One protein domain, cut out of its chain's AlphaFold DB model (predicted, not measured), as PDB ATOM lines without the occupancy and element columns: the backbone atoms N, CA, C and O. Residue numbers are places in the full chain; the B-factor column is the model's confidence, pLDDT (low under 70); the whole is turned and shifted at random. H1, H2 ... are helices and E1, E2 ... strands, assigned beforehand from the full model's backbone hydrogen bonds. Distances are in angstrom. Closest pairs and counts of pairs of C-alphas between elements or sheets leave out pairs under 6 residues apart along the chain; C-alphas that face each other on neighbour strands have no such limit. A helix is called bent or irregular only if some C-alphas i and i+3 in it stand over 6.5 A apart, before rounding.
ATOM      1  N   GLN A 619      19.312  33.556 -28.855       60.69
ATOM      2  CA  GLN A 619      18.693  32.730 -29.889       60.69
ATOM      3  C   GLN A 619      19.697  31.754 -30.537       60.69
ATOM      4  O   GLN A 619      19.335  30.647 -30.927       60.69
ATOM      5  N   GLU A 620      20.976  32.132 -30.540       56.91
ATOM      6  CA  GLU A 620      22.132  31.350 -30.992       56.91
ATOM      7  C   GLU A 620      22.345  30.033 -30.222       56.91
ATOM      8  O   GLU A 620      22.890  29.086 -30.779       56.91
ATOM      9  N   MET A 621      21.885  29.911 -28.968       57.41
ATOM     10  CA  MET A 621      22.014  28.648 -28.219       57.41
ATOM     11  C   MET A 621      21.166  27.508 -28.781       57.41
ATOM     12  O   MET A 621      21.467  26.341 -28.536       57.41
ATOM     13  N   TYR A 622      20.091  27.837 -29.494       59.72
ATOM     14  CA  TYR A 622      19.140  26.857 -30.008       59.72
ATOM     15  C   TYR A 622      19.577  26.251 -31.345       59.72
ATOM     16  O   TYR A 622      19.184  25.131 -31.666       59.72
ATOM     17  N   HIS A 623      20.439  26.957 -32.079       63.22
ATOM     18  CA  HIS A 623      21.167  26.442 -33.232       63.22
ATOM     19  C   HIS A 623      22.674  26.516 -32.948       63.22
ATOM     20  O   HIS A 623      23.330  27.452 -33.413       63.22
ATOM     21  N   PRO A 624      23.251  25.539 -32.215       58.72
ATOM     22  CA  PRO A 624      24.700  25.370 -32.149       58.72
ATOM     23  C   PRO A 624      25.212  25.102 -33.569       58.72
ATOM     24  O   PRO A 624      25.122  23.985 -34.076       58.72
ATOM     25  N   SER A 625      25.654  26.165 -34.245       57.88
ATOM     26  CA  SER A 625      25.856  26.157 -35.694       57.88
ATOM     27  C   SER A 625      26.846  25.073 -36.109       57.88
ATOM     28  O   SER A 625      27.977  25.042 -35.631       57.88
ATOM     29  N   ILE A 626      26.434  24.205 -37.035       57.62
ATOM     30  CA  ILE A 626      27.247  23.088 -37.546       57.62
ATOM     31  C   ILE A 626      28.612  23.582 -38.029       57.62
ATOM     32  O   ILE A 626      29.654  23.020 -37.693       57.62
ATOM     33  N   ALA A 627      28.598  24.711 -38.744       64.12
ATOM     34  CA  ALA A 627      29.785  25.358 -39.275       64.12
ATOM     35  C   ALA A 627      30.782  25.769 -38.177       64.12
ATOM     36  O   ALA A 627      31.964  25.920 -38.462       64.12
ATOM     37  N   SER A 628      30.352  25.934 -36.922       67.50
ATOM     38  CA  SER A 628      31.237  26.200 -35.779       67.50
ATOM     39  C   SER A 628      32.044  24.960 -35.348       67.50
ATOM     40  O   SER A 628      33.139  25.115 -34.810       67.50
ATOM     41  N   LEU A 629      31.579  23.741 -35.665       73.00
ATOM     42  CA  LEU A 629      32.346  22.504 -35.478       73.00
ATOM     43  C   LEU A 629      33.332  22.235 -36.623       73.00
ATOM     44  O   LEU A 629      34.462  21.816 -36.351       73.00
ATOM     45  N   ASP A 630      32.926  22.476 -37.877       79.75
ATOM     46  CA  ASP A 630      33.816  22.357 -39.045       79.75
ATOM     47  C   ASP A 630      34.912  23.448 -39.035       79.75
ATOM     48  O   ASP A 630      36.043  23.196 -39.450       79.75
ATOM     49  N   ASN A 631      34.622  24.648 -38.514       82.25
ATOM     50  CA  ASN A 631      35.613  25.717 -38.380       82.25
ATOM     51  C   ASN A 631      36.766  25.328 -37.429       82.25
ATOM     52  O   ASN A 631      36.525  24.825 -36.329       82.25
ATOM     53  N   PRO A 632      38.032  25.634 -37.774       83.56
ATOM     54  CA  PRO A 632      39.144  25.460 -36.851       83.56
ATOM     55  C   PRO A 632      39.014  26.443 -35.678       83.56
ATOM     56  O   PRO A 632      38.904  27.657 -35.864       83.56
ATOM     57  N   GLY A 633      39.059  25.911 -34.463       89.69
ATOM     58  CA  GLY A 633      38.969  26.655 -33.208       89.69
ATOM     59  C   GLY A 633      39.294  25.768 -32.005       89.69
ATOM     60  O   GLY A 633      39.494  24.555 -32.188       89.69
ATOM     61  N   PRO A 634      39.406  26.353 -30.798       94.06
ATOM     62  CA  PRO A 634      39.967  25.679 -29.636       94.06
ATOM     63  C   PRO A 634      39.133  24.460 -29.245       94.06
ATOM     64  O   PRO A 634      37.931  24.540 -28.985       94.06
ATOM     65  N   LEU A 635      39.802  23.310 -29.213       95.00
ATOM     66  CA  LEU A 635      39.225  22.069 -28.733       95.00
ATOM     67  C   LEU A 635      39.354  22.013 -27.207       95.00
ATOM     68  O   LEU A 635      40.420  22.254 -26.644       95.00
ATOM     69  N   TYR A 636      38.267  21.657 -26.543       96.62
ATOM     70  CA  TYR A 636      38.212  21.306 -25.134       96.62
ATOM     71  C   TYR A 636      37.890  19.820 -25.010       96.62
ATOM     72  O   TYR A 636      37.145  19.256 -25.813       96.62
ATOM     73  N   LEU A 637      38.450  19.186 -23.988       96.56
ATOM     74  CA  LEU A 637      38.270  17.772 -23.699       96.56
ATOM     75  C   LEU A 637      37.681  17.600 -22.300       96.56
ATOM     76  O   LEU A 637      38.148  18.202 -21.331       96.56
ATOM     77  N   PHE A 638      36.680  16.735 -22.210       96.12
ATOM     78  CA  PHE A 638      36.042  16.300 -20.974       96.12
ATOM     79  C   PHE A 638      35.925  14.772 -20.985       96.12
ATOM     80  O   PHE A 638      35.783  14.162 -22.043       96.12
ATOM     81  N   ARG A 639      35.969  14.134 -19.810       94.12
ATOM     82  CA  ARG A 639      35.809  12.679 -19.672       94.12
ATOM     83  C   ARG A 639      34.662  12.354 -18.728       94.12
ATOM     84  O   ARG A 639      34.766  12.606 -17.527       94.12
ATOM     85  N   ALA A 640      33.624  11.726 -19.271       91.19
ATOM     86  CA  ALA A 640      32.569  11.081 -18.508       91.19
ATOM     87  C   ALA A 640      33.039   9.668 -18.124       91.19
ATOM     88  O   ALA A 640      33.088   8.773 -18.966       91.19
ATOM     89  N   GLN A 641      33.418   9.458 -16.859       85.75
ATOM     90  CA  GLN A 641      33.721   8.109 -16.377       85.75
ATOM     91  C   GLN A 641      32.418   7.350 -16.095       85.75
ATOM     92  O   GLN A 641      31.542   7.856 -15.394       85.75
ATOM     93  N   THR A 642      32.298   6.119 -16.592       80.25
ATOM     94  CA  THR A 642      31.214   5.216 -16.178       80.25
ATOM     95  C   THR A 642      31.478   4.678 -14.765       80.25
ATOM     96  O   THR A 642      32.613   4.694 -14.284       80.25
ATOM     97  N   PHE A 643      30.461   4.117 -14.096       78.56
ATOM     98  CA  PHE A 643      30.619   3.500 -12.763       78.56
ATOM     99  C   PHE A 643      31.703   2.400 -12.711       78.56
ATOM    100  O   PHE A 643      32.268   2.131 -11.656       78.56
ATOM    101  N   ARG A 644      32.045   1.787 -13.854       77.12
ATOM    102  CA  ARG A 644      33.124   0.787 -13.966       77.12
ATOM    103  C   ARG A 644      34.527   1.396 -14.079       77.12
ATOM    104  O   ARG A 644      35.505   0.686 -13.863       77.12
ATOM    105  N   GLU A 645      34.631   2.672 -14.444       72.56
ATOM    106  CA  GLU A 645      35.894   3.400 -14.618       72.56
ATOM    107  C   GLU A 645      36.278   4.285 -13.428       72.56
ATOM    108  O   GLU A 645      37.436   4.708 -13.340       72.56
ATOM    109  N   MET A 646      35.325   4.617 -12.553       75.81
ATOM    110  CA  MET A 646      35.593   5.506 -11.430       75.81
ATOM    111  C   MET A 646      36.613   4.877 -10.470       75.81
ATOM    112  O   MET A 646      36.446   3.786  -9.929       75.81
ATOM    113  N   ASP A 647      37.745   5.569 -10.356       64.38
ATOM    114  CA  ASP A 647      38.942   5.139  -9.634       64.38
ATOM    115  C   ASP A 647      38.697   5.179  -8.117       64.38
ATOM    116  O   ASP A 647      37.928   6.008  -7.632       64.38
ATOM    117  N   ARG A 648      39.451   4.380  -7.347       64.38
ATOM    118  CA  ARG A 648      39.398   4.289  -5.867       64.38
ATOM    119  C   ARG A 648      39.920   5.548  -5.141       64.38
ATOM    120  O   ARG A 648      40.509   5.453  -4.066       64.38
ATOM    121  N   LYS A 649      39.814   6.704  -5.791       75.88
ATOM    122  CA  LYS A 649      40.271   8.027  -5.353       75.88
ATOM    123  C   LYS A 649      39.120   9.015  -5.214       75.88
ATOM    124  O   LYS A 649      39.259   9.954  -4.444       75.88
ATOM    125  N   LEU A 650      38.021   8.815  -5.947       77.88
ATOM    126  CA  LEU A 650      36.763   9.480  -5.625       77.88
ATOM    127  C   LEU A 650      36.227   8.878  -4.321       77.88
ATOM    128  O   LEU A 650      36.462   7.701  -4.037       77.88
ATOM    129  N   THR A 651      35.506   9.668  -3.526       83.12
ATOM    130  CA  THR A 651      34.745   9.116  -2.399       83.12
ATOM    131  C   THR A 651      33.583   8.278  -2.937       83.12
ATOM    132  O   THR A 651      33.109   8.509  -4.054       83.12
ATOM    133  N   ASP A 652      33.093   7.305  -2.164       83.31
ATOM    134  CA  ASP A 652      31.941   6.487  -2.584       83.31
ATOM    135  C   ASP A 652      30.713   7.377  -2.875       83.31
ATOM    136  O   ASP A 652      29.960   7.130  -3.814       83.31
ATOM    137  N   MET A 653      30.576   8.484  -2.130       83.06
ATOM    138  CA  MET A 653      29.564   9.519  -2.351       83.06
ATOM    139  C   MET A 653      29.763  10.272  -3.674       83.06
ATOM    140  O   MET A 653      28.801  10.419  -4.423       83.06
ATOM    141  N   ALA A 654      30.980  10.733  -3.986       85.25
ATOM    142  CA  ALA A 654      31.272  11.382  -5.268       85.25
ATOM    143  C   ALA A 654      31.058  10.428  -6.456       85.25
ATOM    144  O   ALA A 654      30.515  10.829  -7.483       85.25
ATOM    145  N   THR A 655      31.427   9.156  -6.285       87.25
ATOM    146  CA  THR A 655      31.245   8.081  -7.271       87.25
ATOM    147  C   THR A 655      29.764   7.845  -7.569       87.25
ATOM    148  O   THR A 655      29.356   7.839  -8.727       87.25
ATOM    149  N   ASP A 656      28.938   7.702  -6.531       85.38
ATOM    150  CA  ASP A 656      27.487   7.556  -6.668       85.38
ATOM    151  C   ASP A 656      26.827   8.824  -7.246       85.38
ATOM    152  O   ASP A 656      25.971   8.733  -8.127       85.38
ATOM    153  N   LEU A 657      27.254  10.023  -6.831       87.12
ATOM    154  CA  LEU A 657      26.763  11.284  -7.401       87.12
ATOM    155  C   LEU A 657      27.056  11.382  -8.902       87.12
ATOM    156  O   LEU A 657      26.131  11.630  -9.669       87.12
ATOM    157  N   PHE A 658      28.294  11.138  -9.341       88.94
ATOM    158  CA  PHE A 658      28.631  11.174 -10.767       88.94
ATOM    159  C   PHE A 658      27.958  10.058 -11.568       88.94
ATOM    160  O   PHE A 658      27.481  10.328 -12.667       88.94
ATOM    161  N   ALA A 659      27.848   8.840 -11.027       87.38
ATOM    162  CA  ALA A 659      27.160   7.739 -11.704       87.38
ATOM    163  C   ALA A 659      25.699   8.088 -12.002       87.38
ATOM    164  O   ALA A 659      25.247   7.922 -13.130       87.38
ATOM    165  N   ASN A 660      24.983   8.625 -11.010       85.88
ATOM    166  CA  ASN A 660      23.611   9.073 -11.202       85.88
ATOM    167  C   ASN A 660      23.553  10.288 -12.140       85.88
ATOM    168  O   ASN A 660      22.838  10.260 -13.137       85.88
ATOM    169  N   PHE A 661      24.300  11.351 -11.853       89.88
ATOM    170  CA  PHE A 661      24.156  12.626 -12.559       89.88
ATOM    171  C   PHE A 661      24.626  12.573 -14.024       89.88
ATOM    172  O   PHE A 661      24.059  13.259 -14.869       89.88
ATOM    173  N   HIS A 662      25.612  11.735 -14.367       91.31
ATOM    174  CA  HIS A 662      26.008  11.503 -15.762       91.31
ATOM    175  C   HIS A 662      25.229  10.386 -16.461       91.31
ATOM    176  O   HIS A 662      25.442  10.210 -17.658       91.31
ATOM    177  N   GLN A 663      24.306   9.669 -15.808       89.19
ATOM    178  CA  GLN A 663      23.542   8.613 -16.487       89.19
ATOM    179  C   GLN A 663      22.796   9.123 -17.740       89.19
ATOM    180  O   GLN A 663      22.967   8.503 -18.789       89.19
ATOM    181  N   PRO A 664      22.096  10.283 -17.735       88.44
ATOM    182  CA  PRO A 664      21.460  10.811 -18.948       88.44
ATOM    183  C   PRO A 664      22.454  11.157 -20.068       88.44
ATOM    184  O   PRO A 664      22.151  10.976 -21.246       88.44
ATOM    185  N   LEU A 665      23.658  11.624 -19.713       92.06
ATOM    186  CA  LEU A 665      24.742  11.910 -20.659       92.06
ATOM    187  C   LEU A 665      25.273  10.613 -21.290       92.06
ATOM    188  O   LEU A 665      25.436  10.533 -22.506       92.06
ATOM    189  N   ILE A 666      25.485   9.585 -20.468       92.12
ATOM    190  CA  ILE A 666      25.943   8.254 -20.880       92.12
ATOM    191  C   ILE A 666      24.886   7.559 -21.755       92.12
ATOM    192  O   ILE A 666      25.244   6.964 -22.769       92.12
ATOM    193  N   ASP A 667      23.596   7.678 -21.432       89.75
ATOM    194  CA  ASP A 667      22.488   7.135 -22.234       89.75
ATOM    195  C   ASP A 667      22.387   7.820 -23.608       89.75
ATOM    196  O   ASP A 667      22.229   7.152 -24.636       89.75
ATOM    197  N   VAL A 668      22.543   9.150 -23.649       90.31
ATOM    198  CA  VAL A 668      22.585   9.928 -24.897       90.31
ATOM    199  C   VAL A 668      23.757   9.499 -25.781       90.31
ATOM    200  O   VAL A 668      23.545   9.311 -26.980       90.31
ATOM    201  N   MET A 669      24.947   9.281 -25.205       92.00
ATOM    202  CA  MET A 669      26.117   8.757 -25.926       92.00
ATOM    203  C   MET A 669      25.922   7.312 -26.403       92.00
ATOM    204  O   MET A 669      26.365   6.968 -27.493       92.00
ATOM    205  N   ASN A 670      25.268   6.462 -25.609       91.44
ATOM    206  CA  ASN A 670      25.117   5.031 -25.893       91.44
ATOM    207  C   ASN A 670      23.929   4.669 -26.789       91.44
ATOM    208  O   ASN A 670      23.744   3.492 -27.106       91.44
ATOM    209  N   THR A 671      23.133   5.643 -27.225       89.94
ATOM    210  CA  THR A 671      22.078   5.380 -28.208       89.94
ATOM    211  C   THR A 671      22.697   5.160 -29.600       89.94
ATOM    212  O   THR A 671      23.527   5.968 -30.007       89.94
ATOM    213  N   PRO A 672      22.287   4.131 -30.366       86.44
ATOM    214  CA  PRO A 672      22.860   3.843 -31.687       86.44
ATOM    215  C   PRO A 672      22.326   4.735 -32.823       86.44
ATOM    216  O   PRO A 672      22.815   4.641 -33.945       86.44
ATOM    217  N   GLU A 673      21.313   5.569 -32.570       87.19
ATOM    218  CA  GLU A 673      20.828   6.549 -33.549       87.19
ATOM    219  C   GLU A 673      21.914   7.616 -33.787       87.19
ATOM    220  O   GLU A 673      22.392   8.211 -32.813       87.19
ATOM    221  N   PRO A 674      22.311   7.886 -35.046       84.44
ATOM    222  CA  PRO A 674      23.334   8.878 -35.335       84.44
ATOM    223  C   PRO A 674      22.865  10.269 -34.906       84.44
ATOM    224  O   PRO A 674      21.788  10.729 -35.281       84.44
ATOM    225  N   MET A 675      23.708  10.962 -34.142       87.62
ATOM    226  CA  MET A 675      23.515  12.385 -33.871       87.62
ATOM    227  C   MET A 675      23.708  13.147 -35.178       87.62
ATOM    228  O   MET A 675      24.775  13.039 -35.789       87.62
ATOM    229  N   SER A 676      22.681  13.886 -35.596       83.19
ATOM    230  CA  SER A 676      22.764  14.818 -36.715       83.19
ATOM    231  C   SER A 676      22.664  16.257 -36.197       83.19
ATOM    232  O   SER A 676      22.016  16.493 -35.170       83.19
ATOM    233  N   PRO A 677      23.265  17.244 -36.878       78.69
ATOM    234  CA  PRO A 677      23.254  18.620 -36.390       78.69
ATOM    235  C   PRO A 677      21.885  19.309 -36.442       78.69
ATOM    236  O   PRO A 677      21.658  20.287 -35.736       78.69
ATOM    237  N   GLU A 678      20.963  18.787 -37.248       79.44
ATOM    238  CA  GLU A 678      19.560  19.211 -37.339       79.44
ATOM    239  C   GLU A 678      18.708  18.611 -36.205       79.44
ATOM    240  O   GLU A 678      17.590  19.061 -35.945       79.44
ATOM    241  N   LYS A 679      19.233  17.580 -35.526       82.56
ATOM    242  CA  LYS A 679      18.624  16.884 -34.386       82.56
ATOM    243  C   LYS A 679      19.640  16.744 -33.235       82.56
ATOM    244  O   LYS A 679      19.945  15.622 -32.817       82.56
ATOM    245  N   PRO A 680      20.178  17.867 -32.716       84.12
ATOM    246  CA  PRO A 680      21.162  17.838 -31.644       84.12
ATOM    247  C   PRO A 680      20.548  17.241 -30.374       84.12
ATOM    248  O   PRO A 680      19.363  17.416 -30.077       84.12
ATOM    249  N   ARG A 681      21.370  16.531 -29.608       87.12
ATOM    250  CA  ARG A 681      20.954  15.822 -28.399       87.12
ATOM    251  C   ARG A 681      21.396  16.563 -27.149       87.12
ATOM    252  O   ARG A 681      22.589  16.717 -26.904       87.12
ATOM    253  N   PHE A 682      20.429  16.981 -26.344       87.62
ATOM    254  CA  PHE A 682      20.677  17.723 -25.111       87.62
ATOM    255  C   PHE A 682      20.867  16.774 -23.923       87.62
ATOM    256  O   PHE A 682      20.057  15.874 -23.700       87.62
ATOM    257  N   ALA A 683      21.936  16.983 -23.156       90.62
ATOM    258  CA  ALA A 683      22.230  16.250 -21.926       90.62
ATOM    259  C   ALA A 683      22.919  17.157 -20.899       90.62
ATOM    260  O   ALA A 683      23.639  18.082 -21.271       90.62
ATOM    261  N   ARG A 684      22.748  16.887 -19.599       91.31
ATOM    262  CA  ARG A 684      23.437  17.639 -18.538       91.31
ATOM    263  C   ARG A 684      24.844  17.101 -18.297       91.31
ATOM    264  O   ARG A 684      25.041  15.910 -18.057       91.31
ATOM    265  N   MET A 685      25.825  17.995 -18.323       93.69
ATOM    266  CA  MET A 685      27.224  17.688 -18.050       93.69
ATOM    267  C   MET A 685      27.638  18.281 -16.701       93.69
ATOM    268  O   MET A 685      27.917  19.472 -16.577       93.69
ATOM    269  N   TYR A 686      27.666  17.420 -15.686       93.19
ATOM    270  CA  TYR A 686      28.113  17.720 -14.326       93.19
ATOM    271  C   TYR A 686      29.646  17.699 -14.222       93.19
ATOM    272  O   TYR A 686      30.301  16.889 -14.877       93.19
ATOM    273  N   ILE A 687      30.235  18.608 -13.447       92.69
ATOM    274  CA  ILE A 687      31.672  18.918 -13.482       92.69
ATOM    275  C   ILE A 687      32.188  19.210 -12.076       92.69
ATOM    276  O   ILE A 687      31.501  19.838 -11.269       92.69
ATOM    277  N   ASN A 688      33.429  18.809 -11.804       90.38
ATOM    278  CA  ASN A 688      34.156  19.226 -10.613       90.38
ATOM    279  C   ASN A 688      35.040  20.462 -10.883       90.38
ATOM    280  O   ASN A 688      34.657  21.577 -10.524       90.38
ATOM    281  N   LYS A 689      36.203  20.306 -11.527       89.19
ATOM    282  CA  LYS A 689      37.198  21.382 -11.685       89.19
ATOM    283  C   LYS A 689      37.148  22.058 -13.057       89.19
ATOM    284  O   LYS A 689      36.515  21.601 -14.007       89.19
ATOM    285  N   ASN A 690      37.838  23.198 -13.138       91.25
ATOM    286  CA  ASN A 690      37.988  24.034 -14.334       91.25
ATOM    287  C   ASN A 690      36.658  24.555 -14.920       91.25
ATOM    288  O   ASN A 690      36.563  24.850 -16.109       91.25
ATOM    289  N   ARG A 691      35.635  24.729 -14.070       90.12
ATOM    290  CA  ARG A 691      34.275  25.150 -14.456       90.12
ATOM    291  C   ARG A 691      34.165  26.549 -15.092       90.12
ATOM    292  O   ARG A 691      33.104  26.913 -15.588       90.12
ATOM    293  N   SER A 692      35.245  27.331 -15.097       90.81
ATOM    294  CA  SER A 692      35.385  28.568 -15.876       90.81
ATOM    295  C   SER A 692      35.600  28.305 -17.369       90.81
ATOM    296  O   SER A 692      35.031  29.021 -18.184       90.81
ATOM    297  N   LEU A 693      36.323  27.241 -17.744       93.31
ATOM    298  CA  LEU A 693      36.602  26.899 -19.147       93.31
ATOM    299  C   LEU A 693      35.339  26.558 -19.946       93.31
ATOM    300  O   LEU A 693      35.342  26.679 -21.167       93.31
ATOM    301  N   LEU A 694      34.251  26.176 -19.267       90.38
ATOM    302  CA  LEU A 694      32.929  26.080 -19.881       90.38
ATOM    303  C   LEU A 694      32.429  27.405 -20.444       90.38
ATOM    304  O   LEU A 694      31.823  27.390 -21.507       90.38
ATOM    305  N   GLY A 695      32.639  28.512 -19.723       89.69
ATOM    306  CA  GLY A 695      32.241  29.845 -20.172       89.69
ATOM    307  C   GLY A 695      32.947  30.143 -21.482       89.69
ATOM    308  O   GLY A 695      32.301  30.239 -22.514       89.69
ATOM    309  N   ASN A 696      34.281  30.076 -21.473       91.44
ATOM    310  CA  ASN A 696      35.111  30.208 -22.669       91.44
ATOM    311  C   ASN A 696      34.639  29.287 -23.817       91.44
ATOM    312  O   ASN A 696      34.495  29.747 -24.942       91.44
ATOM    313  N   CYS A 697      34.347  28.011 -23.537       91.62
ATOM    314  CA  CYS A 697      33.911  27.041 -24.548       91.62
ATOM    315  C   CYS A 697      32.464  27.245 -25.052       91.62
ATOM    316  O   CYS A 697      32.117  26.759 -26.129       91.62
ATOM    317  N   ARG A 698      31.606  27.922 -24.286       91.19
ATOM    318  CA  ARG A 698      30.243  28.314 -24.679       91.19
ATOM    319  C   ARG A 698      30.263  29.628 -25.460       91.19
ATOM    320  O   ARG A 698      29.578  29.739 -26.476       91.19
ATOM    321  N   ASP A 699      31.047  30.587 -24.979       89.00
ATOM    322  CA  ASP A 699      31.042  31.989 -25.395       89.00
ATOM    323  C   ASP A 699      31.890  32.225 -26.657       89.00
ATOM    324  O   ASP A 699      31.505  33.025 -27.504       89.00
ATOM    325  N   ASP A 700      32.987  31.483 -26.859       90.25
ATOM    326  CA  ASP A 700      33.688  31.456 -28.150       90.25
ATOM    327  C   ASP A 700      32.849  30.672 -29.182       90.25
ATOM    328  O   ASP A 700      32.583  29.481 -28.977       90.25
ATOM    329  N   PRO A 701      32.416  31.272 -30.311       85.56
ATOM    330  CA  PRO A 701      31.669  30.563 -31.350       85.56
ATOM    331  C   PRO A 701      32.453  29.396 -31.969       85.56
ATOM    332  O   PRO A 701      31.835  28.415 -32.374       85.56
ATOM    333  N   ARG A 702      33.788  29.463 -32.020       88.75
ATOM    334  CA  ARG A 702      34.680  28.466 -32.639       88.75
ATOM    335  C   ARG A 702      35.169  27.402 -31.649       88.75
ATOM    336  O   ARG A 702      35.873  26.478 -32.057       88.75
ATOM    337  N   ALA A 703      34.836  27.522 -30.365       92.00
ATOM    338  CA  ALA A 703      35.200  26.525 -29.371       92.00
ATOM    339  C   ALA A 703      34.348  25.259 -29.500       92.00
ATOM    340  O   ALA A 703      33.134  25.309 -29.709       92.00
ATOM    341  N   ARG A 704      35.009  24.108 -29.357       91.62
ATOM    342  CA  ARG A 704      34.438  22.776 -29.598       91.62
ATOM    343  C   ARG A 704      34.743  21.893 -28.400       91.62
ATOM    344  O   ARG A 704      35.878  21.885 -27.937       91.62
ATOM    345  N   LEU A 705      33.771  21.131 -27.906       95.62
ATOM    346  CA  LEU A 705      33.966  20.224 -26.773       95.62
ATOM    347  C   LEU A 705      33.788  18.769 -27.213       95.62
ATOM    348  O   LEU A 705      32.745  18.399 -27.753       95.62
ATOM    349  N   ALA A 706      34.799  17.944 -26.936       96.62
ATOM    350  CA  ALA A 706      34.715  16.494 -27.043       96.62
ATOM    351  C   ALA A 706      34.531  15.867 -25.656       96.62
ATOM    352  O   ALA A 706      35.360  16.042 -24.758       96.62
ATOM    353  N   ILE A 707      33.448  15.109 -25.501       96.81
ATOM    354  CA  ILE A 707      33.153  14.291 -24.325       96.81
ATOM    355  C   ILE A 707      33.587  12.861 -24.635       96.81
ATOM    356  O   ILE A 707      33.027  12.235 -25.531       96.81
ATOM    357  N   LEU A 708      34.570  12.348 -23.893       96.19
ATOM    358  CA  LEU A 708      35.047  10.968 -23.977       96.19
ATOM    359  C   LEU A 708      34.359  10.092 -22.919       96.19
ATOM    360  O   LEU A 708      34.330  10.462 -21.742       96.19
ATOM    361  N   SER A 709      33.886   8.910 -23.313       94.75
ATOM    362  CA  SER A 709      33.395   7.842 -22.432       94.75
ATOM    363  C   SER A 709      33.936   6.469 -22.864       94.75
ATOM    364  O   SER A 709      34.531   6.335 -23.936       94.75
ATOM    365  N   ASP A 710      33.785   5.457 -22.003       93.00
ATOM    366  CA  ASP A 710      34.301   4.090 -22.203       93.00
ATOM    367  C   ASP A 710      35.782   4.053 -22.656       93.00
ATOM    368  O   ASP A 710      36.164   3.315 -23.568       93.00
ATOM    369  N   LEU A 711      36.629   4.868 -22.009       94.31
ATOM    370  CA  LEU A 711      38.029   5.088 -22.377       94.31
ATOM    371  C   LEU A 711      38.898   3.878 -22.004       94.31
ATOM    372  O   LEU A 711      39.378   3.737 -20.873       94.31
ATOM    373  N   ARG A 712      39.167   3.030 -22.995       94.75
ATOM    374  CA  ARG A 712      40.022   1.845 -22.890       94.75
ATOM    375  C   ARG A 712      41.408   2.155 -23.441       94.75
ATOM    376  O   ARG A 712      41.574   2.401 -24.632       94.75
ATOM    377  N   VAL A 713      42.408   2.087 -22.567       95.31
ATOM    378  CA  VAL A 713      43.826   2.281 -22.899       95.31
ATOM    379  C   VAL A 713      44.523   0.920 -22.920       95.31
ATOM    380  O   VAL A 713      44.391   0.136 -21.977       95.31
ATOM    381  N   SER A 714      45.265   0.616 -23.986       96.62
ATOM    382  CA  SER A 714      46.053  -0.615 -24.085       96.62
ATOM    383  C   SER A 714      47.260  -0.614 -23.143       96.62
ATOM    384  O   SER A 714      47.665   0.404 -22.583       96.62
ATOM    385  N   LYS A 715      47.935  -1.766 -23.039       96.69
ATOM    386  CA  LYS A 715      49.331  -1.764 -22.576       96.69
ATOM    387  C   LYS A 715      50.174  -0.909 -23.540       96.69
ATOM    388  O   LYS A 715      49.947  -1.018 -24.749       96.69
ATOM    389  N   PRO A 716      51.135  -0.103 -23.051       95.94
ATOM    390  CA  PRO A 716      52.048   0.616 -23.926       95.94
ATOM    391  C   PRO A 716      52.905  -0.342 -24.756       95.94
ATOM    392  O   PRO A 716      53.413  -1.331 -24.225       95.94
ATOM    393  N   PHE A 717      53.105  -0.009 -26.026       95.75
ATOM    394  CA  PHE A 717      54.030  -0.675 -26.939       95.75
ATOM    395  C   PHE A 717      55.071   0.330 -27.448       95.75
ATOM    396  O   PHE A 717      54.865   1.541 -27.374       95.75
ATOM    397  N   ASN A 718      56.219  -0.158 -27.913       94.44
ATOM    398  CA  ASN A 718      57.201   0.688 -28.587       94.44
ATOM    399  C   ASN A 718      56.764   0.862 -30.045       94.44
ATOM    400  O   ASN A 718      56.434  -0.133 -30.689       94.44
ATOM    401  N   ASP A 719      56.792   2.088 -30.561       89.75
ATOM    402  CA  ASP A 719      56.599   2.347 -31.987       89.75
ATOM    403  C   ASP A 719      57.707   1.659 -32.821       89.75
ATOM    404  O   ASP A 719      58.885   1.966 -32.600       89.75
ATOM    405  N   PRO A 720      57.385   0.740 -33.757       86.75
ATOM    406  CA  PRO A 720      58.385   0.097 -34.610       86.75
ATOM    407  C   PRO A 720      59.054   1.065 -35.599       86.75
ATOM    408  O   PRO A 720      60.159   0.777 -36.048       86.75
ATOM    409  N   ALA A 721      58.439   2.213 -35.912       87.25
ATOM    410  CA  ALA A 721      59.053   3.267 -36.719       87.25
ATOM    411  C   ALA A 721      59.943   4.220 -35.888       87.25
ATOM    412  O   ALA A 721      60.702   5.009 -36.447       87.25
ATOM    413  N   GLY A 722      59.888   4.144 -34.551       76.50
ATOM    414  CA  GLY A 722      60.421   5.140 -33.608       76.50
ATOM    415  C   GLY A 722      61.950   5.265 -33.475       76.50
ATOM    416  O   GLY A 722      62.420   5.861 -32.502       76.50
ATOM    417  N   GLY A 723      62.734   4.720 -34.411       84.62
ATOM    418  CA  GLY A 723      64.189   4.895 -34.501       84.62
ATOM    419  C   GLY A 723      64.967   4.589 -33.210       84.62
ATOM    420  O   GLY A 723      64.652   3.662 -32.466       84.62
ATOM    421  N   LEU A 724      66.006   5.388 -32.933       85.44
ATOM    422  CA  LEU A 724      66.874   5.235 -31.751       85.44
ATOM    423  C   LEU A 724      66.206   5.627 -30.417       85.44
ATOM    424  O   LEU A 724      66.743   5.323 -29.356       85.44
ATOM    425  N   ASN A 725      65.054   6.304 -30.449       85.94
ATOM    426  CA  ASN A 725      64.338   6.788 -29.266       85.94
ATOM    427  C   ASN A 725      62.857   6.369 -29.337       85.94
ATOM    428  O   ASN A 725      61.990   7.229 -29.509       85.94
ATOM    429  N   PRO A 726      62.548   5.061 -29.209       86.94
ATOM    430  CA  PRO A 726      61.211   4.531 -29.453       86.94
ATOM    431  C   PRO A 726      60.167   5.189 -28.548       86.94
ATOM    432  O   PRO A 726      60.114   4.955 -27.332       86.94
ATOM    433  N   ILE A 727      59.305   6.003 -29.160       92.69
ATOM    434  CA  ILE A 727      58.157   6.597 -28.485       92.69
ATOM    435  C   ILE A 727      57.240   5.452 -28.059       92.69
ATOM    436  O   ILE A 727      56.834   4.612 -28.860       92.69
ATOM    437  N   LYS A 728      56.913   5.409 -26.765       95.38
ATOM    438  CA  LYS A 728      55.931   4.453 -26.257       95.38
ATOM    439  C   LYS A 728      54.544   4.951 -26.611       95.38
ATOM    440  O   LYS A 728      54.112   5.971 -26.073       95.38
ATOM    441  N   LEU A 729      53.870   4.235 -27.497       95.88
ATOM    442  CA  LEU A 729      52.486   4.473 -27.874       95.88
ATOM    443  C   LEU A 729      51.557   3.651 -26.976       95.88
ATOM    444  O   LEU A 729      51.918   2.587 -26.474       95.88
ATOM    445  N   VAL A 730      50.348   4.155 -26.771       96.88
ATOM    446  CA  VAL A 730      49.199   3.412 -26.257       96.88
ATOM    447  C   VAL A 730      48.092   3.491 -27.292       96.88
ATOM    448  O   VAL A 730      47.818   4.550 -27.854       96.88
ATOM    449  N   HIS A 731      47.459   2.356 -27.535       96.94
ATOM    450  CA  HIS A 731      46.273   2.264 -28.360       96.94
ATOM    451  C   HIS A 731      45.062   2.619 -27.492       96.94
ATOM    452  O   HIS A 731      44.893   2.061 -26.402       96.94
ATOM    453  N   ILE A 732      44.258   3.575 -27.941       96.88
ATOM    454  CA  ILE A 732      43.104   4.098 -27.218       96.88
ATOM    455  C   ILE A 732      41.843   3.847 -28.030       96.88
ATOM    456  O   ILE A 732      41.740   4.279 -29.177       96.88
ATOM    457  N   LYS A 733      40.866   3.212 -27.376       96.88
ATOM    458  CA  LYS A 733      39.478   3.154 -27.833       96.88
ATOM    459  C   LYS A 733      38.601   3.961 -26.879       96.88
ATOM    460  O   LYS A 733      38.726   3.793 -25.666       96.88
ATOM    461  N   ALA A 734      37.735   4.819 -27.402       96.62
ATOM    462  CA  ALA A 734      36.778   5.598 -26.614       96.62
ATOM    463  C   ALA A 734      35.524   5.885 -27.436       96.62
ATOM    464  O   ALA A 734      35.626   6.088 -28.641       96.62
ATOM    465  N   ARG A 735      34.368   6.007 -26.791       96.00
ATOM    466  CA  ARG A 735      33.209   6.638 -27.422       96.00
ATOM    467  C   ARG A 735      33.296   8.143 -27.227       96.00
ATOM    468  O   ARG A 735      33.571   8.607 -26.120       96.00
ATOM    469  N   ILE A 736      33.084   8.910 -28.290       96.12
ATOM    470  CA  ILE A 736      33.224  10.363 -28.275       96.12
ATOM    471  C   ILE A 736      31.973  11.036 -28.814       96.12
ATOM    472  O   ILE A 736      31.485  10.732 -29.898       96.12
ATOM    473  N   MET A 737      31.491  12.010 -28.052       96.06
ATOM    474  CA  MET A 737      30.424  12.909 -28.457       96.06
ATOM    475  C   MET A 737      30.995  14.320 -28.601       96.06
ATOM    476  O   MET A 737      31.555  14.875 -27.655       96.06
ATOM    477  N   LEU A 738      30.870  14.880 -29.800       95.12
ATOM    478  CA  LEU A 738      31.297  16.230 -30.146       95.12
ATOM    479  C   LEU A 738      30.100  17.177 -30.125       95.12
ATOM    480  O   LEU A 738      29.005  16.823 -30.572       95.12
ATOM    481  N   GLY A 739      30.315  18.390 -29.631       93.62
ATOM    482  CA  GLY A 739      29.260  19.386 -29.524       93.62
ATOM    483  C   GLY A 739      29.700  20.632 -28.771       93.62
ATOM    484  O   GLY A 739      30.898  20.926 -28.686       93.62
ATOM    485  N   LYS A 740      28.728  21.358 -28.213       92.50
ATOM    486  CA  LYS A 740      28.970  22.614 -27.493       92.50
ATOM    487  C   LYS A 740      28.222  22.658 -26.153       92.50
ATOM    488  O   LYS A 740      27.057  22.253 -26.107       92.50
ATOM    489  N   PRO A 741      28.840  23.151 -25.061       92.56
ATOM    490  CA  PRO A 741      28.081  23.551 -23.881       92.56
ATOM    491  C   PRO A 741      27.126  24.702 -24.230       92.56
ATOM    492  O   PRO A 741      27.507  25.640 -24.931       92.56
ATOM    493  N   ILE A 742      25.899  24.632 -23.721       88.56
ATOM    494  CA  ILE A 742      24.862  25.661 -23.833       88.56
ATOM    495  C   ILE A 742      24.183  25.875 -22.470       88.56
ATOM    496  O   ILE A 742      24.222  25.030 -21.580       88.56
ATOM    497  N   GLY A 743      23.531  27.016 -22.318       84.94
ATOM    498  CA  GLY A 743      22.851  27.454 -21.104       84.94
ATOM    499  C   GLY A 743      23.707  28.394 -20.261       84.94
ATOM    500  O   GLY A 743      24.814  28.800 -20.631       84.94
ATOM    501  N   GLU A 744      23.189  28.753 -19.095       86.31
ATOM    502  CA  GLU A 744      24.021  29.300 -18.029       86.31
ATOM    503  C   GLU A 744      24.798  28.149 -17.361       86.31
ATOM    504  O   GLU A 744      24.450  26.974 -17.497       86.31
ATOM    505  N   ARG A 745      25.906  28.460 -16.679       91.00
ATOM    506  CA  ARG A 745      26.559  27.474 -15.811       91.00
ATOM    507  C   ARG A 745      25.907  27.568 -14.444       91.00
ATOM    508  O   ARG A 745      25.971  28.623 -13.815       91.00
ATOM    509  N   HIS A 746      25.358  26.465 -13.964       89.94
ATOM    510  CA  HIS A 746      24.694  26.425 -12.672       89.94
ATOM    511  C   HIS A 746      25.622  25.761 -11.654       89.94
ATOM    512  O   HIS A 746      25.994  24.594 -11.794       89.94
ATOM    513  N   ASP A 747      26.038  26.525 -10.644       90.06
ATOM    514  CA  ASP A 747      26.841  26.008  -9.535       90.06
ATOM    515  C   ASP A 747      25.926  25.228  -8.567       90.06
ATOM    516  O   ASP A 747      24.822  25.663  -8.235       90.06
ATOM    517  N   MET A 748      26.372  24.046  -8.141       87.06
ATOM    518  CA  MET A 748      25.607  23.133  -7.291       87.06
ATOM    519  C   MET A 748      25.856  23.397  -5.811       87.06
ATOM    520  O   MET A 748      26.983  23.655  -5.389       87.06
ATOM    521  N   ILE A 749      24.820  23.217  -4.990       82.44
ATOM    522  CA  ILE A 749      24.935  23.303  -3.528       82.44
ATOM    523  C   ILE A 749      25.474  21.960  -2.989       82.44
ATOM    524  O   ILE A 749      24.747  21.153  -2.409       82.44
ATOM    525  N   THR A 750      26.758  21.678  -3.237       69.50
ATOM    526  CA  THR A 750      27.430  20.442  -2.795       69.50
ATOM    527  C   THR A 750      27.759  20.450  -1.309       69.50
ATOM    528  O   THR A 750      28.437  21.350  -0.818       69.50
ATOM    529  N   VAL A 751      27.380  19.383  -0.603       57.59
ATOM    530  CA  VAL A 751      27.705  19.198   0.816       57.59
ATOM    531  C   VAL A 751      29.030  18.433   0.974       57.59
ATOM    532  O   VAL A 751      29.043  17.209   1.061       57.59
ATOM    533  N   GLY A 752      30.143  19.165   1.071       56.03
ATOM    534  CA  GLY A 752      31.307  18.755   1.878       56.03
ATOM    535  C   GLY A 752      32.576  18.221   1.190       56.03
ATOM    536  O   GLY A 752      33.645  18.402   1.766       56.03
ATOM    537  N   ASP A 753      32.509  17.619  -0.003       67.56
ATOM    538  CA  ASP A 753      33.673  16.973  -0.651       67.56
ATOM    539  C   ASP A 753      34.192  17.744  -1.883       67.56
ATOM    540  O   ASP A 753      33.445  17.993  -2.830       67.56
ATOM    541  N   LEU A 754      35.509  18.002  -1.935       70.00
ATOM    542  CA  LEU A 754      36.227  18.601  -3.084       70.00
ATOM    543  C   LEU A 754      36.233  17.732  -4.360       70.00
ATOM    544  O   LEU A 754      36.720  18.165  -5.408       70.00
ATOM    545  N   ASP A 755      35.731  16.500  -4.273       83.06
ATOM    546  CA  ASP A 755      35.655  15.558  -5.389       83.06
ATOM    547  C   ASP A 755      34.227  15.312  -5.913       83.06
ATOM    548  O   ASP A 755      34.044  14.525  -6.837       83.06
ATOM    549  N   CYS A 756      33.226  16.038  -5.401       86.06
ATOM    550  CA  CYS A 756      31.851  16.015  -5.912       86.06
ATOM    551  C   CYS A 756      31.632  16.930  -7.142       86.06
ATOM    552  O   CYS A 756      32.382  17.888  -7.344       86.06
ATOM    553  N   PRO A 757      30.576  16.692  -7.952       88.25
ATOM    554  CA  PRO A 757      30.145  17.617  -9.008       88.25
ATOM    555  C   PRO A 757      29.688  18.959  -8.420       88.25
ATOM    556  O   PRO A 757      28.610  19.037  -7.835       88.25
ATOM    557  N   CYS A 758      30.490  20.016  -8.576       90.12
ATOM    558  CA  CYS A 758      30.224  21.342  -8.003       90.12
ATOM    559  C   CYS A 758      29.500  22.308  -8.955       90.12
ATOM    560  O   CYS A 758      29.085  23.386  -8.537       90.12
ATOM    561  N   ALA A 759      29.342  21.942 -10.227       92.38
ATOM    562  CA  ALA A 759      28.549  22.681 -11.204       92.38
ATOM    563  C   ALA A 759      28.044  21.754 -12.313       92.38
ATOM    564  O   ALA A 759      28.566  20.654 -12.503       92.38
ATOM    565  N   TRP A 760      27.067  22.217 -13.086       93.06
ATOM    566  CA  TRP A 760      26.645  21.568 -14.323       93.06
ATOM    567  C   TRP A 760      26.271  22.606 -15.394       93.06
ATOM    568  O   TRP A 760      26.102  23.798 -15.118       93.06
ATOM    569  N   ILE A 761      26.198  22.142 -16.639       92.69
ATOM    570  CA  ILE A 761      25.743  22.904 -17.808       92.69
ATOM    571  C   ILE A 761      24.962  21.969 -18.741       92.69
ATOM    572  O   ILE A 761      25.156  20.748 -18.680       92.69
ATOM    573  N   VAL A 762      24.090  22.498 -19.602       90.62
ATOM    574  CA  VAL A 762      23.526  21.693 -20.697       90.62
ATOM    575  C   VAL A 762      24.596  21.546 -21.782       90.62
ATOM    576  O   VAL A 762      25.407  22.435 -22.025       90.62
ATOM    577  N   PHE A 763      24.636  20.400 -22.442       92.44
ATOM    578  CA  PHE A 763      25.514  20.135 -23.569       92.44
ATOM    579  C   PHE A 763      24.670  19.685 -24.757       92.44
ATOM    580  O   PHE A 763      23.873  18.755 -24.634       92.44
ATOM    581  N   ALA A 764      24.848  20.352 -25.896       90.62
ATOM    582  CA  ALA A 764      24.254  19.965 -27.164       90.62
ATOM    583  C   ALA A 764      25.246  19.069 -27.917       90.62
ATOM    584  O   ALA A 764      26.218  19.563 -28.490       90.62
ATOM    585  N   GLY A 765      25.014  17.756 -27.888       92.75
ATOM    586  CA  GLY A 765      25.741  16.765 -28.677       92.75
ATOM    587  C   GLY A 765      25.267  16.773 -30.126       92.75
ATOM    588  O   GLY A 765      24.077  16.637 -30.394       92.75
ATOM    589  N   VAL A 766      26.201  16.951 -31.055       91.50
ATOM    590  CA  VAL A 766      25.930  17.216 -32.478       91.50
ATOM    591  C   VAL A 766      26.398  16.055 -33.361       91.50
ATOM    592  O   VAL A 766      25.782  15.767 -34.381       91.50
ATOM    593  N   LYS A 767      27.474  15.366 -32.960       92.44
ATOM    594  CA  LYS A 767      28.078  14.228 -33.672       92.44
ATOM    595  C   LYS A 767      28.576  13.198 -32.657       92.44
ATOM    596  O   LYS A 767      29.226  13.567 -31.682       92.44
ATOM    597  N   SER A 768      28.313  11.917 -32.907       94.31
ATOM    598  CA  SER A 768      28.881  10.791 -32.150       94.31
ATOM    599  C   SER A 768      29.865  10.023 -33.033       94.31
ATOM    600  O   SER A 768      29.638   9.906 -34.238       94.31
ATOM    601  N   LEU A 769      30.956   9.527 -32.455       95.19
ATOM    602  CA  LEU A 769      31.961   8.698 -33.125       95.19
ATOM    603  C   LEU A 769      32.674   7.795 -32.114       95.19
ATOM    604  O   LEU A 769      32.923   8.201 -30.982       95.19
ATOM    605  N   ASP A 770      33.046   6.587 -32.529       95.88
ATOM    606  CA  ASP A 770      33.934   5.728 -31.745       95.88
ATOM    607  C   ASP A 770      35.385   5.998 -32.192       95.88
ATOM    608  O   ASP A 770      35.760   5.746 -33.336       95.88
ATOM    609  N   LEU A 771      36.189   6.576 -31.295       96.69
ATOM    610  CA  LEU A 771      37.607   6.874 -31.489       96.69
ATOM    611  C   LEU A 771      38.423   5.588 -31.358       96.69
ATOM    612  O   LEU A 771      38.315   4.893 -30.347       96.69
ATOM    613  N   ASP A 772      39.302   5.336 -32.326       96.75
ATOM    614  CA  ASP A 772      40.195   4.180 -32.339       96.75
ATOM    615  C   ASP A 772      41.574   4.581 -32.895       96.75
ATOM    616  O   ASP A 772      41.766   4.661 -34.107       96.75
ATOM    617  N   THR A 773      42.524   4.946 -32.025       96.56
ATOM    618  CA  THR A 773      43.796   5.560 -32.461       96.56
ATOM    619  C   THR A 773      44.977   5.291 -31.521       96.56
ATOM    620  O   THR A 773      44.809   4.906 -30.363       96.56
ATOM    621  N   ASN A 774      46.199   5.488 -32.020       96.50
ATOM    622  CA  ASN A 774      47.444   5.321 -31.273       96.50
ATOM    623  C   ASN A 774      48.001   6.689 -30.866       96.50
ATOM    624  O   ASN A 774      48.255   7.535 -31.717       96.50
ATOM    625  N   VAL A 775      48.245   6.892 -29.571       96.06
ATOM    626  CA  VAL A 775      48.777   8.155 -29.031       96.06
ATOM    627  C   VAL A 775      49.985   7.906 -28.128       96.06
ATOM    628  O   VAL A 775      50.127   6.811 -27.580       96.06
ATOM    629  N   PRO A 776      50.864   8.894 -27.888       96.19
ATOM    630  CA  PRO A 776      51.959   8.740 -26.938       96.19
ATOM    631  C   PRO A 776      51.463   8.419 -25.521       96.19
ATOM    632  O   PRO A 776      50.612   9.110 -24.963       96.19
ATOM    633  N   ALA A 777      52.091   7.452 -24.852       96.06
ATOM    634  CA  ALA A 777      51.826   7.123 -23.449       96.06
ATOM    635  C   ALA A 777      52.072   8.314 -22.497       96.06
ATOM    636  O   ALA A 777      51.557   8.346 -21.380       96.06
ATOM    637  N   ARG A 778      52.851   9.321 -22.929       94.94
ATOM    638  CA  ARG A 778      53.028  10.590 -22.199       94.94
ATOM    639  C   ARG A 778      51.784  11.487 -22.246       94.94
ATOM    640  O   ARG A 778      51.505  12.124 -21.235       94.94
ATOM    641  N   PHE A 779      51.043  11.488 -23.354       95.19
ATOM    642  CA  PHE A 779      49.817  12.268 -23.561       95.19
ATOM    643  C   PHE A 779      48.660  11.688 -22.741       95.19
ATOM    644  O   PHE A 779      48.057  12.388 -21.927       95.19
ATOM    645  N   GLU A 780      48.439  10.373 -22.830       94.88
ATOM    646  CA  GLU A 780      47.457   9.661 -22.001       94.88
ATOM    647  C   GLU A 780      47.701   9.902 -20.499       94.88
ATOM    648  O   GLU A 780      46.810  10.358 -19.775       94.88
ATOM    649  N   LYS A 781      48.944   9.705 -20.039       93.81
ATOM    650  CA  LYS A 781      49.320   9.815 -18.623       93.81
ATOM    651  C   LYS A 781      49.351  11.254 -18.080       93.81
ATOM    652  O   LYS A 781      49.295  11.459 -16.864       93.81
ATOM    653  N   ARG A 782      49.493  12.265 -18.945       92.44
ATOM    654  CA  ARG A 782      49.490  13.685 -18.543       92.44
ATOM    655  C   ARG A 782      48.128  14.348 -18.686       92.44
ATOM    656  O   ARG A 782      47.855  15.253 -17.903       92.44
ATOM    657  N   MET A 783      47.298  13.900 -19.624       92.69
ATOM    658  CA  MET A 783      46.055  14.570 -19.991       92.69
ATOM    659  C   MET A 783      44.832  13.654 -19.801       92.69
ATOM    660  O   MET A 783      44.106  13.823 -18.823       92.69
ATOM    661  N   LEU A 784      44.624  12.639 -20.650       92.38
ATOM    662  CA  LEU A 784      43.388  11.824 -20.677       92.38
ATOM    663  C   LEU A 784      43.096  11.034 -19.380       92.38
ATOM    664  O   LEU A 784      41.943  10.746 -19.054       92.38
ATOM    665  N   SER A 785      44.133  10.687 -18.616       90.31
ATOM    666  CA  SER A 785      44.013  10.038 -17.298       90.31
ATOM    667  C   SER A 785      43.789  11.008 -16.132       90.31
ATOM    668  O   SER A 785      43.382  10.567 -15.048       90.31
ATOM    669  N   ARG A 786      44.055  12.308 -16.338       89.50
ATOM    670  CA  ARG A 786      43.839  13.389 -15.361       89.50
ATOM    671  C   ARG A 786      42.480  14.058 -15.522       89.50
ATOM    672  O   ARG A 786      41.854  14.353 -14.515       89.50
ATOM    673  N   ILE A 787      42.030  14.253 -16.762       89.69
ATOM    674  CA  ILE A 787      40.673  14.704 -17.087       89.69
ATOM    675  C   ILE A 787      39.690  13.653 -16.549       89.69
ATOM    676  O   ILE A 787      39.647  12.532 -17.056       89.69
ATOM    677  N   ARG A 788      38.936  13.990 -15.496       87.88
ATOM    678  CA  ARG A 788      37.984  13.092 -14.818       87.88
ATOM    679  C   ARG A 788      36.805  13.901 -14.291       87.88
ATOM    680  O   ARG A 788      36.902  14.485 -13.220       87.88
ATOM    681  N   HIS A 789      35.721  13.976 -15.062       88.81
ATOM    682  CA  HIS A 789      34.622  14.919 -14.808       88.81
ATOM    683  C   HIS A 789      35.099  16.389 -14.679       88.81
ATOM    684  O   HIS A 789      34.452  17.221 -14.044       88.81
ATOM    685  N   ASP A 790      36.226  16.699 -15.324       91.75
ATOM    686  CA  ASP A 790      36.893  18.001 -15.383       91.75
ATOM    687  C   ASP A 790      36.999  18.426 -16.854       91.75
ATOM    688  O   ASP A 790      37.072  17.571 -17.739       91.75
ATOM    689  N   VAL A 791      37.054  19.732 -17.125       94.00
ATOM    690  CA  VAL A 791      37.320  20.269 -18.475       94.00
ATOM    691  C   VAL A 791      38.803  20.628 -18.606       94.00
ATOM    692  O   VAL A 791      39.379  21.235 -17.707       94.00
ATOM    693  N   SER A 792      39.432  20.300 -19.734       94.88
ATOM    694  CA  SER A 792      40.784  20.756 -20.094       94.88
ATOM    695  C   SER A 792      40.765  21.368 -21.492       94.88
ATOM    696  O   SER A 792      40.068  20.834 -22.355       94.88
ATOM    697  N   PRO A 793      41.538  22.430 -21.776       94.62
ATOM    698  CA  PRO A 793      41.799  22.798 -23.157       94.62
ATOM    699  C   PRO A 793      42.734  21.746 -23.776       94.62
ATOM    700  O   PRO A 793      43.574  21.158 -23.085       94.62
ATOM    701  N   PHE A 794      42.598  21.510 -25.075       93.12
ATOM    702  CA  PHE A 794      43.546  20.740 -25.872       93.12
ATOM    703  C   PHE A 794      44.673  21.678 -26.320       93.12
ATOM    704  O   PHE A 794      44.634  22.272 -27.392       93.12
ATOM    705  N   VAL A 795      45.650  21.859 -25.432       86.06
ATOM    706  CA  VAL A 795      46.897  22.596 -25.688       86.06
ATOM    707  C   VAL A 795      48.033  21.651 -25.322       86.06
ATOM    708  O   VAL A 795      48.614  21.750 -24.239       86.06
ATOM    709  N   ASP A 796      48.275  20.648 -26.169       71.88
ATOM    710  CA  ASP A 796      49.216  19.587 -25.826       71.88
ATOM    711  C   ASP A 796      50.608  19.776 -26.431       71.88
ATOM    712  O   ASP A 796      50.869  19.509 -27.597       71.88
ATOM    713  N   THR A 797      51.551  20.117 -25.559       79.25
ATOM    714  CA  THR A 797      52.991  20.148 -25.851       79.25
ATOM    715  C   THR A 797      53.635  18.750 -25.871       79.25
ATOM    716  O   THR A 797      54.862  18.633 -25.845       79.25
ATOM    717  N   THR A 798      52.844  17.666 -25.855       83.94
ATOM    718  CA  THR A 798      53.338  16.279 -25.782       83.94
ATOM    719  C   THR A 798      52.976  15.396 -26.982       83.94
ATOM    720  O   THR A 798      53.513  14.290 -27.090       83.94
ATOM    721  N   LEU A 799      52.186  15.881 -27.933       90.81
ATOM    722  CA  LEU A 799      52.039  15.316 -29.271       90.81
ATOM    723  C   LEU A 799      53.081  15.960 -30.204       90.81
ATOM    724  O   LEU A 799      53.530  17.082 -29.971       90.81
ATOM    725  N   THR A 800      53.517  15.248 -31.244       91.75
ATOM    726  CA  THR A 800      54.085  15.912 -32.433       91.75
ATOM    727  C   THR A 800      52.939  16.456 -33.290       91.75
ATOM    728  O   THR A 800      51.821  15.961 -33.179       91.75
ATOM    729  N   ALA A 801      53.194  17.416 -34.184       91.19
ATOM    730  CA  ALA A 801      52.153  17.956 -35.073       91.19
ATOM    731  C   ALA A 801      51.459  16.870 -35.931       91.19
ATOM    732  O   ALA A 801      50.284  16.985 -36.268       91.19
ATOM    733  N   GLU A 802      52.164  15.780 -36.247       91.25
ATOM    734  CA  GLU A 802      51.618  14.602 -36.938       91.25
ATOM    735  C   GLU A 802      50.705  13.768 -36.031       91.25
ATOM    736  O   GLU A 802      49.631  13.350 -36.451       91.25
ATOM    737  N   GLN A 803      51.097  13.553 -34.770       92.31
ATOM    738  CA  GLN A 803      50.287  12.834 -33.780       92.31
ATOM    739  C   GLN A 803      49.064  13.660 -33.350       92.31
ATOM    740  O   GLN A 803      47.998  13.102 -33.100       92.31
ATOM    741  N   GLU A 804      49.198  14.987 -33.301       93.50
ATOM    742  CA  GLU A 804      48.096  15.930 -33.125       93.50
ATOM    743  C   GLU A 804      47.136  15.872 -34.314       93.50
ATOM    744  O   GLU A 804      45.941  15.665 -34.106       93.50
ATOM    745  N   ARG A 805      47.644  15.954 -35.553       92.56
ATOM    746  CA  ARG A 805      46.824  15.778 -36.760       92.56
ATOM    747  C   ARG A 805      46.098  14.436 -36.741       92.56
ATOM    748  O   ARG A 805      44.885  14.440 -36.879       92.56
ATOM    749  N   GLY A 806      46.790  13.325 -36.488       93.44
ATOM    750  CA  GLY A 806      46.183  11.991 -36.430       93.44
ATOM    751  C   GLY A 806      45.140  11.831 -35.314       93.44
ATOM    752  O   GLY A 806      44.157  11.113 -35.483       93.44
ATOM    753  N   PHE A 807      45.291  12.537 -34.188       94.75
ATOM    754  CA  PHE A 807      44.272  12.584 -33.135       94.75
ATOM    755  C   PHE A 807      43.053  13.431 -33.551       94.75
ATOM    756  O   PHE A 807      41.917  12.998 -33.375       94.75
ATOM    757  N   LEU A 808      43.265  14.604 -34.158       93.81
ATOM    758  CA  LEU A 808      42.197  15.479 -34.668       93.81
ATOM    759  C   LEU A 808      41.468  14.886 -35.891       93.81
ATOM    760  O   LEU A 808      40.270  15.109 -36.067       93.81
ATOM    761  N   GLU A 809      42.162  14.107 -36.714       93.69
ATOM    762  CA  GLU A 809      41.626  13.327 -37.832       93.69
ATOM    763  C   GLU A 809      40.794  12.141 -37.331       93.69
ATOM    764  O   GLU A 809      39.682  11.936 -37.807       93.69
ATOM    765  N   ALA A 810      41.243  11.441 -36.283       94.56
ATOM    766  CA  ALA A 810      40.454  10.393 -35.631       94.56
ATOM    767  C   ALA A 810      39.217  10.938 -34.873       94.56
ATOM    768  O   ALA A 810      38.240  10.217 -34.683       94.56
ATOM    769  N   LEU A 811      39.205  12.224 -34.498       93.44
ATOM    770  CA  LEU A 811      38.001  12.961 -34.070       93.44
ATOM    771  C   LEU A 811      37.143  13.452 -35.262       93.44
ATOM    772  O   LEU A 811      36.030  13.959 -35.095       93.44
ATOM    773  N   GLY A 812      37.641  13.315 -36.491       90.50
ATOM    774  CA  GLY A 812      37.008  13.805 -37.711       90.50
ATOM    775  C   GLY A 812      36.836  15.324 -37.736       90.50
ATOM    776  O   GLY A 812      35.814  15.793 -38.239       90.50
ATOM    777  N   PHE A 813      37.784  16.067 -37.151       88.62
ATOM    778  CA  PHE A 813      37.953  17.515 -37.336       88.62
ATOM    779  C   PHE A 813      38.870  17.837 -38.517       88.62
ATOM    780  O   PHE A 813      38.718  18.885 -39.139       88.62
ATOM    781  N   TRP A 814      39.814  16.948 -38.833       81.06
ATOM    782  CA  TRP A 814      40.570  17.019 -40.076       81.06
ATOM    783  C   TRP A 814      39.838  16.192 -41.134       81.06
ATOM    784  O   TRP A 814      39.747  14.973 -41.013       81.06
TER     785      TRP A 814
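Overview. This is residues 619 to 814 of the 1159 residues of the protein "Bromo domain-containing protein" of Linnemannia elongata AG-77 (UniProt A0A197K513). What does the model look like? A strongly twisted, curled sheet of six strands is its core, with long E4 and E5 bending sharply along their course; H3 packs on E2 and E4, H6 on E5, and H4 on E4 and E6, while H5 folds back from the end of E5. What makes the longest axis? Residues 714 to 727, the loop between E3 and E4, lie at one end of it, 19 to 34 A from the mean of the C-alphas. What are the parts? The 196 printed residues run H1 E1 H2 H3 E2 H4 E3 E4 E5 H5 E6 H6, a mixed class of six named helices and six named strands, with a mixed sheet in the order E2 E5 E4 E3 E1 E6. The whole is compact, with a radius of gyration of the C-alphas of 16.7 A and spans of 53 by 41 by 31 A.

Along the chain. Where do the first elements lie? H1 is residues 626 to 630, from C-alpha 626 at (27.247, 23.088, -37.546), and E1 is 635 to 639. H2 is 652 to 661, 14.1 A long, H3 663 to 670, E2 681 to 687 and H4 693 to 699. What follows? E3 is 704 to 713, 23.5 A; E4 is 728 to 747, 39.9 A; E5 is 759 to 776, 31.5 A. H5 is 777 to 784, E6 791 to 793, and H6 801 to 810, 13.9 A, ending at C-alpha 810 at (40.454, 10.393, -35.631).

Arrangement. How is the sheet joined? E3, E4 and E5 form a meander, each strand the antiparallel neighbour of the one before: N 707 and O 737 are 2.9 A apart, N 734 and O 771 3.0 A. E2 is antiparallel to E5, with N 683 and O 763 at 3.0 A; E1 is parallel to E3, with N 638 and O 706 at 3.0 A, and antiparallel to E6, with N 637 and O 792 at 2.8 A. Where does it bend? E3 bends by 78 degrees at residue 710, E4 by 106 degrees at 744 and E5 by 104 degrees at 762. Where are the helices? In three layers, helices on both faces of a sheet, H3 and H6 are on one face, at heights of 7.1 A and 6.6 A, and H5 on the other, at 4.0 A, only just above the sheet's level. H1 lies over E4, H2 only grazes the sheet with residues 657 to 661, and H4 is on the sheet, the C-alphas of Arg 698 and Pro 741 being its closest to E4 at 5.3 A. How are their backbones? In H1 to H6 every O i to N i+4 pair is within hydrogen-bond range; H5 is irregular, but only just, with C-alphas 781 and 784 6.6 A apart.

Size, cuts and confidence. How large is it? The two C-alphas farthest apart, those of Gln 619 and Leu 724, are 55.5 A apart, and the printed part has no cut. Which links are long? Those from E1 to H2, E3 to E4 and E4 to E5. Where is confidence low? The pLDDT is under 70 at residues 619 to 628, 647 to 648 and 750 to 753; its mean over the printed part is 87.6.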